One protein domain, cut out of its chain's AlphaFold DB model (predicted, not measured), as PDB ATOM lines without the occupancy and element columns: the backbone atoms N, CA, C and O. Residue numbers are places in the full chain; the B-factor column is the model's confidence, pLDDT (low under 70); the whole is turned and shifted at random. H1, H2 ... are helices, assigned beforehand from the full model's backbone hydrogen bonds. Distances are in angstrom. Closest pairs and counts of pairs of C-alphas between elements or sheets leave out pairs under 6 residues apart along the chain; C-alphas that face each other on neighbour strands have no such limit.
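AT A GLANCE: This is residues 4 to 73 and 86 to 108 of the 351 residues of an uncharacterized protein of Prevotella oulorum (UniProt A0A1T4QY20). Little regular structure is here: three short helices, H1, H2 and H3 in chain order, make a loose triangle towards one end, and the unnamed stretches 33 to 73 and 86 to 99 wind on to the other end. The printed part has 93 residues, of which 17 are in named elements; the class is all helix, with no named strand. It is compact, with a radius of gyration of the C-alphas of 12.2 A and spans of 35 by 24 by 22 A.

IN THESE COORDINATES: Find C-alpha 14 at (-24.983, -3.720, -30.691); from there H1, residues 14 to 21, runs 10.6 A. H2 is residues 28 to 32. H3, residues 100 to 103, ends at C-alpha 103, (-23.818, -11.188, -24.425).

HOW THE PARTS SIT: Look at Ile 14 and Leu 28, the closest C-alphas of H1 and H2, 7.0 A apart; these helices only just touch, with 3 pairs of C-alphas within 8 A. H3 is close to but not clearly touching H1, closest at C-alphas 17 and 103, 7.2 A, and H2, closest at C-alphas 28 and 100, 7.0 A. Every O i to N i+4 pair is within hydrogen-bond range in H1 and H2; H3 is too short for one. Residues 69 to 70 pair antiparallel with 86 to 87.

THE WHOLE: Residues 74 to 85 are not printed; C-alphas 73 and 86 are 12.2 A apart across the cut. Confidence is under 70 at residues 51 and 53 to 65.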
ATOM      1  N   VAL A   4     -35.531  -9.538 -23.255       86.56
ATOM      2  CA  VAL A   4     -36.716 -10.097 -22.594       86.56
ATOM      3  C   VAL A   4     -36.419 -10.197 -21.105       86.56
ATOM      4  O   VAL A   4     -35.450 -10.840 -20.709       86.56
ATOM      5  N   ASN A   5     -37.223  -9.533 -20.270       85.31
ATOM      6  CA  ASN A   5     -37.039  -9.480 -18.811       85.31
ATOM      7  C   ASN A   5     -35.632  -9.012 -18.369       85.31
ATOM      8  O   ASN A   5     -35.093  -9.495 -17.376       85.31
ATOM      9  N   GLY A   6     -35.016  -8.092 -19.121       85.00
ATOM     10  CA  GLY A   6     -33.657  -7.596 -18.852       85.00
ATOM     11  C   GLY A   6     -32.530  -8.544 -19.282       85.00
ATOM     12  O   GLY A   6     -31.365  -8.269 -18.998       85.00
ATOM     13  N   ILE A   7     -32.867  -9.636 -19.976       92.81
ATOM     14  CA  ILE A   7     -31.922 -10.621 -20.504       92.81
ATOM     15  C   ILE A   7     -31.792 -10.431 -22.012       92.81
ATOM     16  O   ILE A   7     -32.794 -10.410 -22.728       92.81
ATOM     17  N   ILE A   8     -30.560 -10.331 -22.501       93.38
ATOM     18  CA  ILE A   8     -30.274 -10.282 -23.938       93.38
ATOM     19  C   ILE A   8     -30.467 -11.681 -24.540       93.38
ATOM     20  O   ILE A   8     -29.926 -12.663 -24.040       93.38
ATOM     21  N   GLN A   9     -31.219 -11.787 -25.627       91.25
ATOM     22  CA  GLN A   9     -31.525 -13.019 -26.350       91.25
ATOM     23  C   GLN A   9     -30.947 -12.986 -27.767       91.25
ATOM     24  O   GLN A   9     -30.601 -11.932 -28.302       91.25
ATOM     25  N   ALA A  10     -30.827 -14.161 -28.384       88.31
ATOM     26  CA  ALA A  10     -30.478 -14.255 -29.795       88.31
ATOM     27  C   ALA A  10     -31.700 -13.908 -30.678       88.31
ATOM     28  O   ALA A  10     -32.817 -14.284 -30.321       88.31
ATOM     29  N   PRO A  11     -31.510 -13.258 -31.843       90.00
ATOM     30  CA  PRO A  11     -30.256 -12.692 -32.342       90.00
ATOM     31  C   PRO A  11     -29.859 -11.420 -31.572       90.00
ATOM     32  O   PRO A  11     -30.689 -10.543 -31.350       90.00
ATOM     33  N   VAL A  12     -28.585 -11.310 -31.185       89.88
ATOM     34  CA  VAL A  12     -28.054 -10.169 -30.417       89.88
ATOM     35  C   VAL A  12     -27.507  -9.080 -31.343       89.88
ATOM     36  O   VAL A  12     -26.797  -9.375 -32.304       89.88
ATOM     37  N   SER A  13     -27.796  -7.815 -31.035       92.94
ATOM     38  CA  SER A  13     -27.250  -6.651 -31.741       92.94
ATOM     39  C   SER A  13     -26.487  -5.697 -30.813       92.94
ATOM     40  O   SER A  13     -26.657  -5.701 -29.593       92.94
ATOM     41  N   ILE A  14     -25.673  -4.814 -31.403       94.50
ATOM     42  CA  ILE A  14     -24.983  -3.720 -30.691       94.50
ATOM     43  C   ILE A  14     -25.981  -2.802 -29.967       94.50
ATOM     44  O   ILE A  14     -25.692  -2.301 -28.880       94.50
ATOM     45  N   ALA A  15     -27.170  -2.598 -30.545       93.75
ATOM     46  CA  ALA A  15     -28.214  -1.780 -29.943       93.75
ATOM     47  C   ALA A  15     -28.774  -2.409 -28.657       93.75
ATOM     48  O   ALA A  15     -29.020  -1.684 -27.694       93.75
ATOM     49  N   ASP A  16     -28.920  -3.736 -28.603       93.94
ATOM     50  CA  ASP A  16     -29.392  -4.417 -27.391       93.94
ATOM     51  C   ASP A  16     -28.367  -4.259 -26.255       93.94
ATOM     52  O   ASP A  16     -28.715  -3.841 -25.151       93.94
ATOM     53  N   VAL A  17     -27.082  -4.496 -26.548       94.50
ATOM     54  CA  VAL A  17     -25.992  -4.379 -25.562       94.50
ATOM     55  C   VAL A  17     -25.865  -2.954 -25.032       94.50
ATOM     56  O   VAL A  17     -25.792  -2.763 -23.819       94.50
ATOM     57  N   LYS A  18     -25.889  -1.938 -25.907       94.88
ATOM     58  CA  LYS A  18     -25.808  -0.540 -25.457       94.88
ATOM     59  C   LYS A  18     -26.984  -0.170 -24.559       94.88
ATOM     60  O   LYS A  18     -26.796   0.545 -23.583       94.88
ATOM     61  N   THR A  19     -28.181  -0.657 -24.895       94.12
ATOM     62  CA  THR A  19     -29.410  -0.338 -24.161       94.12
ATOM     63  C   THR A  19     -29.340  -0.919 -22.757       94.12
ATOM     64  O   THR A  19     -29.585  -0.207 -21.790       94.12
ATOM     65  N   VAL A  20     -28.931  -2.185 -22.638       94.56
ATOM     66  CA  VAL A  20     -28.802  -2.866 -21.344       94.56
ATOM     67  C   VAL A  20     -27.676  -2.276 -20.492       94.56
ATOM     68  O   VAL A  20     -27.855  -2.110 -19.291       94.56
ATOM     69  N   LEU A  21     -26.528  -1.944 -21.090       95.25
ATOM     70  CA  LEU A  21     -25.407  -1.338 -20.362       95.25
ATOM     71  C   LEU A  21     -25.584   0.171 -20.125       95.25
ATOM     72  O   LEU A  21     -24.793   0.760 -19.396       95.25
ATOM     73  N   GLY A  22     -26.564   0.825 -20.755       94.56
ATOM     74  CA  GLY A  22     -26.695   2.284 -20.741       94.56
ATOM     75  C   GLY A  22     -25.480   2.996 -21.349       94.56
ATOM     76  O   GLY A  22     -25.011   3.998 -20.807       94.56
ATOM     77  N   GLU A  23     -24.922   2.450 -22.430       95.19
ATOM     78  CA  GLU A  23     -23.801   3.026 -23.180       95.19
ATOM     79  C   GLU A  23     -24.277   3.653 -24.495       95.19
ATOM     80  O   GLU A  23     -25.294   3.263 -25.065       95.19
ATOM     81  N   THR A  24     -23.522   4.617 -25.023       94.12
ATOM     82  CA  THR A  24     -23.838   5.267 -26.310       94.12
ATOM     83  C   THR A  24     -23.032   4.699 -27.480       94.12
ATOM     84  O   THR A  24     -23.474   4.783 -28.632       94.12
ATOM     85  N   SER A  25     -21.884   4.077 -27.191       94.44
ATOM     86  CA  SER A  25     -20.948   3.566 -28.194       94.44
ATOM     87  C   SER A  25     -21.570   2.492 -29.093       94.44
ATOM     88  O   SER A  25     -22.360   1.657 -28.649       94.44
ATOM     89  N   ASN A  26     -21.201   2.520 -30.374       94.69
ATOM     90  CA  ASN A  26     -21.473   1.443 -31.332       94.69
ATOM     91  C   ASN A  26     -20.271   0.502 -31.509       94.69
ATOM     92  O   ASN A  26     -20.366  -0.482 -32.236       94.69
ATOM     93  N   ASP A  27     -19.138   0.817 -30.879       95.25
ATOM     94  CA  ASP A  27     -17.928   0.015 -30.977       95.25
ATOM     95  C   ASP A  27     -18.005  -1.186 -30.026       95.25
ATOM     96  O   ASP A  27     -18.086  -1.034 -28.803       95.25
ATOM     97  N   LEU A  28     -17.953  -2.393 -30.595       93.38
ATOM     98  CA  LEU A  28     -18.020  -3.642 -29.837       93.38
ATOM     99  C   LEU A  28     -16.884  -3.745 -28.812       93.38
ATOM    100  O   LEU A  28     -17.111  -4.226 -27.705       93.38
ATOM    101  N   GLY A  29     -15.680  -3.273 -29.152       94.25
ATOM    102  CA  GLY A  29     -14.538  -3.302 -28.238       94.25
ATOM    103  C   GLY A  29     -14.779  -2.471 -26.980       94.25
ATOM    104  O   GLY A  29     -14.516  -2.932 -25.869       94.25
ATOM    105  N   THR A  30     -15.351  -1.282 -27.148       95.88
ATOM    106  CA  THR A  30     -15.770  -0.394 -26.061       95.88
ATOM    107  C   THR A  30     -16.838  -1.055 -25.195       95.88
ATOM    108  O   THR A  30     -16.711  -1.061 -23.971       95.88
ATOM    109  N   LEU A  31     -17.858  -1.671 -25.804       96.31
ATOM    110  CA  LEU A  31     -18.926  -2.349 -25.063       96.31
ATOM    111  C   LEU A  31     -18.399  -3.555 -24.277       96.31
ATOM    112  O   LEU A  31     -18.705  -3.682 -23.097       96.31
ATOM    113  N   CYS A  32     -17.544  -4.389 -24.879       94.69
ATOM    114  CA  CYS A  32     -16.904  -5.524 -24.205       94.69
ATOM    115  C   CYS A  32     -15.955  -5.110 -23.068       94.69
ATOM    116  O   CYS A  32     -15.651  -5.930 -22.201       94.69
ATOM    117  N   LYS A  33     -15.482  -3.858 -23.064       94.56
ATOM    118  CA  LYS A  33     -14.608  -3.297 -22.025       94.56
ATOM    119  C   LYS A  33     -15.335  -2.403 -21.020       94.56
ATOM    120  O   LYS A  33     -14.692  -1.903 -20.097       94.56
ATOM    121  N   SER A  34     -16.645  -2.210 -21.169       95.62
ATOM    122  CA  SER A  34     -17.400  -1.293 -20.320       95.62
ATOM    123  C   SER A  34     -17.254  -1.651 -18.837       95.62
ATOM    124  O   SER A  34     -17.321  -2.815 -18.430       95.62
ATOM    125  N   VAL A  35     -17.070  -0.623 -18.006       94.31
ATOM    126  CA  VAL A  35     -17.069  -0.749 -16.540       94.31
ATOM    127  C   VAL A  35     -18.457  -1.077 -15.989       94.31
ATOM    128  O   VAL A  35     -18.556  -1.561 -14.869       94.31
ATOM    129  N   LYS A  36     -19.513  -0.866 -16.786       95.56
ATOM    130  CA  LYS A  36     -20.906  -1.151 -16.428       95.56
ATOM    131  C   LYS A  36     -21.271  -2.627 -16.608       95.56
ATOM    132  O   LYS A  36     -22.367  -3.032 -16.238       95.56
ATOM    133  N   ILE A  37     -20.385  -3.459 -17.165       95.94
ATOM    134  CA  ILE A  37     -20.638  -4.903 -17.221       95.94
ATOM    135  C   ILE A  37     -20.674  -5.459 -15.796       95.94
ATOM    136  O   ILE A  37     -19.660  -5.522 -15.103       95.94
ATOM    137  N   ASN A  38     -21.846  -5.941 -15.403       95.38
ATOM    138  CA  ASN A  38     -22.037  -6.719 -14.190       95.38
ATOM    139  C   ASN A  38     -21.178  -8.000 -14.187       95.38
ATOM    140  O   ASN A  38     -21.382  -8.906 -15.001       95.38
ATOM    141  N   MET A  39     -20.237  -8.088 -13.243       94.19
ATOM    142  CA  MET A  39     -19.329  -9.230 -13.119       94.19
ATOM    143  C   MET A  39     -20.023 -10.529 -12.691       94.19
ATOM    144  O   MET A  39     -19.519 -11.609 -12.993       94.19
ATOM    145  N   TRP A  40     -21.186 -10.454 -12.044       95.50
ATOM    146  CA  TRP A  40     -21.905 -11.621 -11.524       95.50
ATOM    147  C   TRP A  40     -22.777 -12.327 -12.568       95.50
ATOM    148  O   TRP A  40     -23.355 -13.371 -12.274       95.50
ATOM    149  N   ALA A  41     -22.859 -11.802 -13.793       94.94
ATOM    150  CA  ALA A  41     -23.524 -12.477 -14.903       94.94
ATOM    151  C   ALA A  41     -22.657 -13.620 -15.459       94.94
ATOM    152  O   ALA A  41     -21.456 -13.448 -15.687       94.94
ATOM    153  N   LYS A  42     -23.263 -14.780 -15.726       91.75
ATOM    154  CA  LYS A  42     -22.610 -15.924 -16.385       91.75
ATOM    155  C   LYS A  42     -22.240 -15.594 -17.826       91.75
ATOM    156  O   LYS A  42     -21.088 -15.749 -18.215       91.75
ATOM    157  N   CYS A  43     -23.212 -15.107 -18.592       91.00
ATOM    158  CA  CYS A  43     -23.047 -14.764 -19.999       91.00
ATOM    159  C   CYS A  43     -22.501 -13.348 -20.142       91.00
ATOM    160  O   CYS A  43     -23.278 -12.405 -20.204       91.00
ATOM    161  N   LYS A  44     -21.181 -13.182 -20.141       91.75
ATOM    162  CA  LYS A  44     -20.524 -11.889 -20.359       91.75
ATOM    163  C   LYS A  44     -19.231 -12.078 -21.157       91.75
ATOM    164  O   LYS A  44     -18.724 -13.200 -21.210       91.75
ATOM    165  N   PRO A  45     -18.668 -11.012 -21.754       91.25
ATOM    166  CA  PRO A  45     -17.399 -11.103 -22.471       91.25
ATOM    167  C   PRO A  45     -16.283 -11.654 -21.583       91.25
ATOM    168  O   PRO A  45     -16.172 -11.276 -20.424       91.25
ATOM    169  N   VAL A  46     -15.423 -12.524 -22.094       88.62
ATOM    170  CA  VAL A  46     -14.316 -13.109 -21.315       88.62
ATOM    171  C   VAL A  46     -13.097 -13.314 -22.202       88.62
ATOM    172  O   VAL A  46     -13.212 -13.412 -23.424       88.62
ATOM    173  N   CYS A  47     -11.915 -13.399 -21.594       85.75
ATOM    174  CA  CYS A  47     -10.694 -13.780 -22.299       85.75
ATOM    175  C   CYS A  47     -10.768 -15.260 -22.705       85.75
ATOM    176  O   CYS A  47     -10.467 -16.139 -21.902       85.75
ATOM    177  N   PHE A  48     -11.198 -15.543 -23.936       82.75
ATOM    178  CA  PHE A  48     -11.237 -16.905 -24.466       82.75
ATOM    179  C   PHE A  48     -10.871 -16.913 -25.949       82.75
ATOM    180  O   PHE A  48     -11.558 -16.289 -26.758       82.75
ATOM    181  N   ASN A  49      -9.816 -17.646 -26.305       79.62
ATOM    182  CA  ASN A  49      -9.154 -17.653 -27.617       79.62
ATOM    183  C   ASN A  49      -9.924 -18.403 -28.727       79.62
ATOM    184  O   ASN A  49      -9.323 -18.993 -29.621       79.62
ATOM    185  N   GLN A  50     -11.256 -18.386 -28.678       77.69
ATOM    186  CA  GLN A  50     -12.133 -18.981 -29.685       77.69
ATOM    187  C   GLN A  50     -13.099 -17.912 -30.206       77.69
ATOM    188  O   GLN A  50     -14.004 -17.506 -29.474       77.69
ATOM    189  N   PRO A  51     -12.945 -17.434 -31.451       69.94
ATOM    190  CA  PRO A  51     -13.822 -16.409 -32.018       69.94
ATOM    191  C   PRO A  51     -15.295 -16.836 -32.090       69.94
ATOM    192  O   PRO A  51     -16.182 -15.996 -31.950       69.94
ATOM    193  N   PHE A  52     -15.553 -18.140 -32.245       70.62
ATOM    194  CA  PHE A  52     -16.889 -18.729 -32.316       70.62
ATOM    195  C   PHE A  52     -16.961 -19.941 -31.383       70.62
ATOM    196  O   PHE A  52     -16.263 -20.930 -31.585       70.62
ATOM    197  N   SER A  53     -17.788 -19.872 -30.341       68.88
ATOM    198  CA  SER A  53     -18.049 -21.003 -29.448       68.88
ATOM    199  C   SER A  53     -19.417 -20.838 -28.792       68.88
ATOM    200  O   SER A  53     -19.837 -19.726 -28.488       68.88
ATOM    201  N   ASN A  54     -20.106 -21.954 -28.569       64.44
ATOM    202  CA  ASN A  54     -21.368 -22.030 -27.829       64.44
ATOM    203  C   ASN A  54     -21.178 -21.957 -26.299       64.44
ATOM    204  O   ASN A  54     -22.129 -21.672 -25.576       64.44
ATOM    205  N   ASN A  55     -19.949 -22.160 -25.818       64.75
ATOM    206  CA  ASN A  55     -19.584 -22.159 -24.399       64.75
ATOM    207  C   ASN A  55     -18.572 -21.054 -24.061       64.75
ATOM    208  O   ASN A  55     -17.903 -21.110 -23.029       64.75
ATOM    209  N   SER A  56     -18.446 -20.041 -24.926       62.25
ATOM    210  CA  SER A  56     -17.459 -18.969 -24.785       62.25
ATOM    211  C   SER A  56     -17.567 -18.204 -23.464       62.25
ATOM    212  O   SER A  56     -16.548 -17.757 -22.949       62.25
ATOM    213  N   TRP A  57     -18.773 -18.118 -22.895       61.28
ATOM    214  CA  TRP A  57     -19.096 -17.483 -21.615       61.28
ATOM    215  C   TRP A  57     -18.517 -18.194 -20.382       61.28
ATOM    216  O   TRP A  57     -18.394 -17.574 -19.327       61.28
ATOM    217  N   LEU A  58     -18.122 -19.471 -20.490       62.00
ATOM    218  CA  LEU A  58     -17.469 -20.185 -19.384       62.00
ATOM    219  C   LEU A  58     -16.098 -19.587 -19.049       62.00
ATOM    220  O   LEU A  58     -15.631 -19.738 -17.920       62.00
ATOM    221  N   GLY A  59     -15.468 -18.893 -20.006       58.53
ATOM    222  CA  GLY A  59     -14.195 -18.217 -19.780       58.53
ATOM    223  C   GLY A  59     -13.108 -19.169 -19.300       58.53
ATOM    224  O   GLY A  59     -12.423 -18.853 -18.334       58.53
ATOM    225  N   GLN A  60     -12.946 -20.324 -19.958       52.84
ATOM    226  CA  GLN A  60     -11.758 -21.162 -19.775       52.84
ATOM    227  C   GLN A  60     -10.537 -20.449 -20.374       52.84
ATOM    228  O   GLN A  60     -10.027 -20.807 -21.432       52.84
ATOM    229  N   ASP A  61     -10.097 -19.386 -19.707       49.00
ATOM    230  CA  ASP A  61      -8.741 -18.879 -19.836       49.00
ATOM    231  C   ASP A  61      -7.772 -19.998 -19.420       49.00
ATOM    232  O   ASP A  61      -8.076 -20.840 -18.569       49.00
ATOM    233  N   VAL A  62      -6.567 -19.954 -19.976       43.91
ATOM    234  CA  VAL A  62      -5.418 -20.818 -19.680       43.91
ATOM    235  C   VAL A  62      -5.032 -20.798 -18.184       43.91
ATOM    236  O   VAL A  62      -4.228 -21.612 -17.741       43.91
ATOM    237  N   ALA A  63      -5.625 -19.889 -17.396       48.25
ATOM    238  CA  ALA A  63      -5.405 -19.678 -15.966       48.25
ATOM    239  C   ALA A  63      -6.570 -20.106 -15.040       48.25
ATOM    240  O   ALA A  63      -6.512 -19.831 -13.844       48.25
ATOM    241  N   GLY A  64      -7.633 -20.748 -15.547       58.75
ATOM    242  CA  GLY A  64      -8.687 -21.319 -14.690       58.75
ATOM    243  C   GLY A  64      -9.577 -20.297 -13.961       58.75
ATOM    244  O   GLY A  64      -9.989 -20.556 -12.836       58.75
ATOM    245  N   ALA A  65      -9.867 -19.146 -14.581       69.38
ATOM    246  CA  ALA A  65     -10.742 -18.094 -14.048       69.38
ATOM    247  C   ALA A  65     -12.211 -18.300 -14.492       69.38
ATOM    248  O   ALA A  65     -12.590 -17.803 -15.558       69.38
ATOM    249  N   PRO A  66     -13.059 -19.013 -13.721       78.31
ATOM    250  CA  PRO A  66     -14.420 -19.333 -14.145       78.31
ATOM    251  C   PRO A  66     -15.213 -18.050 -14.416       78.31
ATOM    252  O   PRO A  66     -15.207 -17.113 -13.613       78.31
ATOM    253  N   TYR A  67     -15.882 -17.985 -15.569       87.31
ATOM    254  CA  TYR A  67     -16.673 -16.822 -15.991       87.31
ATOM    255  C   TYR A  67     -15.872 -15.510 -16.058       87.31
ATOM    256  O   TYR A  67     -16.439 -14.428 -15.883       87.31
ATOM    257  N   GLY A  68     -14.550 -15.582 -16.260       87.69
ATOM    258  CA  GLY A  68     -13.663 -14.416 -16.272       87.69
ATOM    259  C   GLY A  68     -13.472 -13.756 -14.903       87.69
ATOM    260  O   GLY A  68     -13.006 -12.617 -14.844       87.69
ATOM    261  N   ILE A  69     -13.836 -14.430 -13.807       89.62
ATOM    262  CA  ILE A  69     -13.591 -13.949 -12.446       89.62
ATOM    263  C   ILE A  69     -12.187 -14.365 -12.004       89.62
ATOM    264  O   ILE A  69     -11.881 -15.547 -11.877       89.62
ATOM    265  N   SER A  70     -11.329 -13.378 -11.757       89.12
ATOM    266  CA  SER A  70     -10.016 -13.579 -11.153       89.12
ATOM    267  C   SER A  70     -10.188 -13.783  -9.654       89.12
ATOM    268  O   SER A  70     -10.620 -12.864  -8.958       89.12
ATOM    269  N   LEU A  71      -9.824 -14.968  -9.172       89.00
ATOM    270  CA  LEU A  71      -9.762 -15.300  -7.752       89.00
ATOM    271  C   LEU A  71      -8.323 -15.073  -7.260       89.00
ATOM    272  O   LEU A  71      -7.428 -15.780  -7.730       89.00
ATOM    273  N   PRO A  72      -8.062 -14.092  -6.377       88.88
ATOM    274  CA  PRO A  72      -6.737 -13.903  -5.798       88.88
ATOM    275  C   PRO A  72      -6.385 -15.105  -4.920       88.88
ATOM    276  O   PRO A  72      -7.010 -15.346  -3.889       88.88
ATOM    277  N   LEU A  73      -5.430 -15.909  -5.381       88.38
ATOM    278  CA  LEU A  73      -4.947 -17.067  -4.642       88.38
ATOM    279  C   LEU A  73      -3.899 -16.609  -3.634       88.38
ATOM    280  O   LEU A  73      -2.943 -15.935  -3.999       88.38
ATOM    281  N   THR A  86     -11.832  -9.759  -9.135       90.62
ATOM    282  CA  THR A  86     -12.001  -8.841 -10.271       90.62
ATOM    283  C   THR A  86     -12.492  -9.564 -11.512       90.62
ATOM    284  O   THR A  86     -12.274 -10.758 -11.699       90.62
ATOM    285  N   TYR A  87     -13.160  -8.827 -12.394       92.19
ATOM    286  CA  TYR A  87     -13.586  -9.330 -13.693       92.19
ATOM    287  C   TYR A  87     -12.553  -8.995 -14.776       92.19
ATOM    288  O   TYR A  87     -12.320  -7.824 -15.094       92.19
ATOM    289  N   ARG A  88     -11.961 -10.043 -15.362       89.56
ATOM    290  CA  ARG A  88     -11.016  -9.961 -16.479       89.56
ATOM    291  C   ARG A  88     -11.765  -9.749 -17.790       89.56
ATOM    292  O   ARG A  88     -12.365 -10.668 -18.346       89.56
ATOM    293  N   LYS A  89     -11.705  -8.515 -18.284       90.12
ATOM    294  CA  LYS A  89     -12.289  -8.117 -19.568       90.12
ATOM    295  C   LYS A  89     -11.391  -8.566 -20.727       90.12
ATOM    296  O   LYS A  89     -10.168  -8.504 -20.583       90.12
ATOM    297  N   PRO A  90     -11.960  -8.951 -21.885       89.62
ATOM    298  CA  PRO A  90     -11.164  -9.239 -23.072       89.62
ATOM    299  C   PRO A  90     -10.343  -8.013 -23.493       89.62
ATOM    300  O   PRO A  90     -10.785  -6.865 -23.387       89.62
ATOM    301  N   THR A  91      -9.131  -8.247 -23.985       89.19
ATOM    302  CA  THR A  91      -8.217  -7.181 -24.421       89.19
ATOM    303  C   THR A  91      -8.367  -6.847 -25.905       89.19
ATOM    304  O   THR A  91      -8.061  -5.715 -26.298       89.19
ATOM    305  N   GLY A  92      -8.930  -7.765 -26.693       85.44
ATOM    306  CA  GLY A  92      -8.981  -7.726 -28.151       85.44
ATOM    307  C   GLY A  92      -7.891  -8.598 -28.783       85.44
ATOM    308  O   GLY A  92      -6.966  -9.062 -28.116       85.44
ATOM    309  N   GLY A  93      -7.991  -8.820 -30.093       86.06
ATOM    310  CA  GLY A  93      -7.035  -9.637 -30.847       86.06
ATOM    311  C   GLY A  93      -7.293 -11.144 -30.753       86.06
ATOM    312  O   GLY A  93      -8.336 -11.587 -30.284       86.06
ATOM    313  N   MET A  94      -6.337 -11.942 -31.233       82.62
ATOM    314  CA  MET A  94      -6.515 -13.386 -31.456       82.62
ATOM    315  C   MET A  94      -6.731 -14.198 -30.167       82.62
ATOM    316  O   MET A  94      -7.485 -15.165 -30.169       82.62
ATOM    317  N   ASN A  95      -6.111 -13.786 -29.058       82.31
ATOM    318  CA  ASN A  95      -6.138 -14.544 -27.802       82.31
ATOM    319  C   ASN A  95      -7.313 -14.169 -26.882       82.31
ATOM    320  O   ASN A  95      -7.676 -14.945 -26.002       82.31
ATOM    321  N   ALA A  96      -7.917 -12.997 -27.082       87.19
ATOM    322  CA  ALA A  96      -9.068 -12.518 -26.317       87.19
ATOM    323  C   ALA A  96      -9.982 -11.651 -27.209       87.19
ATOM    324  O   ALA A  96     -10.101 -10.443 -26.973       87.19
ATOM    325  N   PRO A  97     -10.580 -12.232 -28.269       89.00
ATOM    326  CA  PRO A  97     -11.394 -11.498 -29.231       89.00
ATOM    327  C   PRO A  97     -12.652 -10.912 -28.584       89.00
ATOM    328  O   PRO A  97     -13.224 -11.485 -27.659       89.00
ATOM    329  N   PHE A  98     -13.127  -9.786 -29.119       92.19
ATOM    330  CA  PHE A  98     -14.442  -9.257 -28.762       92.19
ATOM    331  C   PHE A  98     -15.524  -9.998 -29.531       92.19
ATOM    332  O   PHE A  98     -15.471 -10.078 -30.759       92.19
ATOM    333  N   ARG A  99     -16.519 -10.523 -28.817       89.69
ATOM    334  CA  ARG A  99     -17.600 -11.308 -29.413       89.69
ATOM    335  C   ARG A  99     -18.932 -10.776 -28.928       89.69
ATOM    336  O   ARG A  99     -19.219 -10.793 -27.736       89.69
ATOM    337  N   ILE A 100     -19.775 -10.359 -29.868       90.19
ATOM    338  CA  ILE A 100     -21.146  -9.944 -29.553       90.19
ATOM    339  C   ILE A 100     -21.956 -11.107 -28.954       90.19
ATOM    340  O   ILE A 100     -22.784 -10.896 -28.073       90.19
ATOM    341  N   GLY A 101     -21.655 -12.341 -29.375       87.94
ATOM    342  CA  GLY A 101     -22.304 -13.558 -28.890       87.94
ATOM    343  C   GLY A 101     -22.106 -13.829 -27.396       87.94
ATOM    344  O   GLY A 101     -22.958 -14.475 -26.798       87.94
ATOM    345  N   ASP A 102     -21.058 -13.279 -26.767       88.69
ATOM    346  CA  ASP A 102     -20.836 -13.443 -25.322       88.69
ATOM    347  C   ASP A 102     -21.932 -12.772 -24.478       88.69
ATOM    348  O   ASP A 102     -22.114 -13.114 -23.312       88.69
ATOM    349  N   PHE A 103     -22.676 -11.829 -25.067       91.81
ATOM    350  CA  PHE A 103     -23.818 -11.188 -24.425       91.81
ATOM    351  C   PHE A 103     -25.124 -11.981 -24.567       91.81
ATOM    352  O   PHE A 103     -26.127 -11.582 -23.984       91.81
ATOM    353  N   ILE A 104     -25.163 -13.095 -25.306       91.19
ATOM    354  CA  ILE A 104     -26.374 -13.924 -25.396       91.19
ATOM    355  C   ILE A 104     -26.632 -14.564 -24.026       91.19
ATOM    356  O   ILE A 104     -25.830 -15.343 -23.520       91.19
ATOM    357  N   GLY A 105     -27.766 -14.228 -23.418       91.25
ATOM    358  CA  GLY A 105     -28.119 -14.590 -22.049       91.25
ATOM    359  C   GLY A 105     -27.605 -13.610 -20.990       91.25
ATOM    360  O   GLY A 105     -27.823 -13.854 -19.803       91.25
ATOM    361  N   TYR A 106     -26.937 -12.515 -21.368       94.38
ATOM    362  CA  TYR A 106     -26.474 -11.516 -20.403       94.38
ATOM    363  C   TYR A 106     -27.661 -10.916 -19.660       94.38
ATOM    364  O   TYR A 106     -28.602 -10.416 -20.279       94.38
ATOM    365  N   ASN A 107     -27.590 -10.955 -18.334       95.50
ATOM    366  CA  ASN A 107     -28.561 -10.353 -17.442       95.50
ATOM    367  C   ASN A 107     -27.852  -9.291 -16.601       95.50
ATOM    368  O   ASN A 107     -27.006  -9.603 -15.763       95.50
ATOM    369  N   HIS A 108     -28.192  -8.026 -16.825       95.19
ATOM    370  CA  HIS A 108     -27.567  -6.919 -16.103       95.19
ATOM    371  C   HIS A 108     -27.986  -6.859 -14.628       95.19
ATOM    372  O   HIS A 108     -27.249  -6.326 -13.804       95.19
TER     373      HIS A 108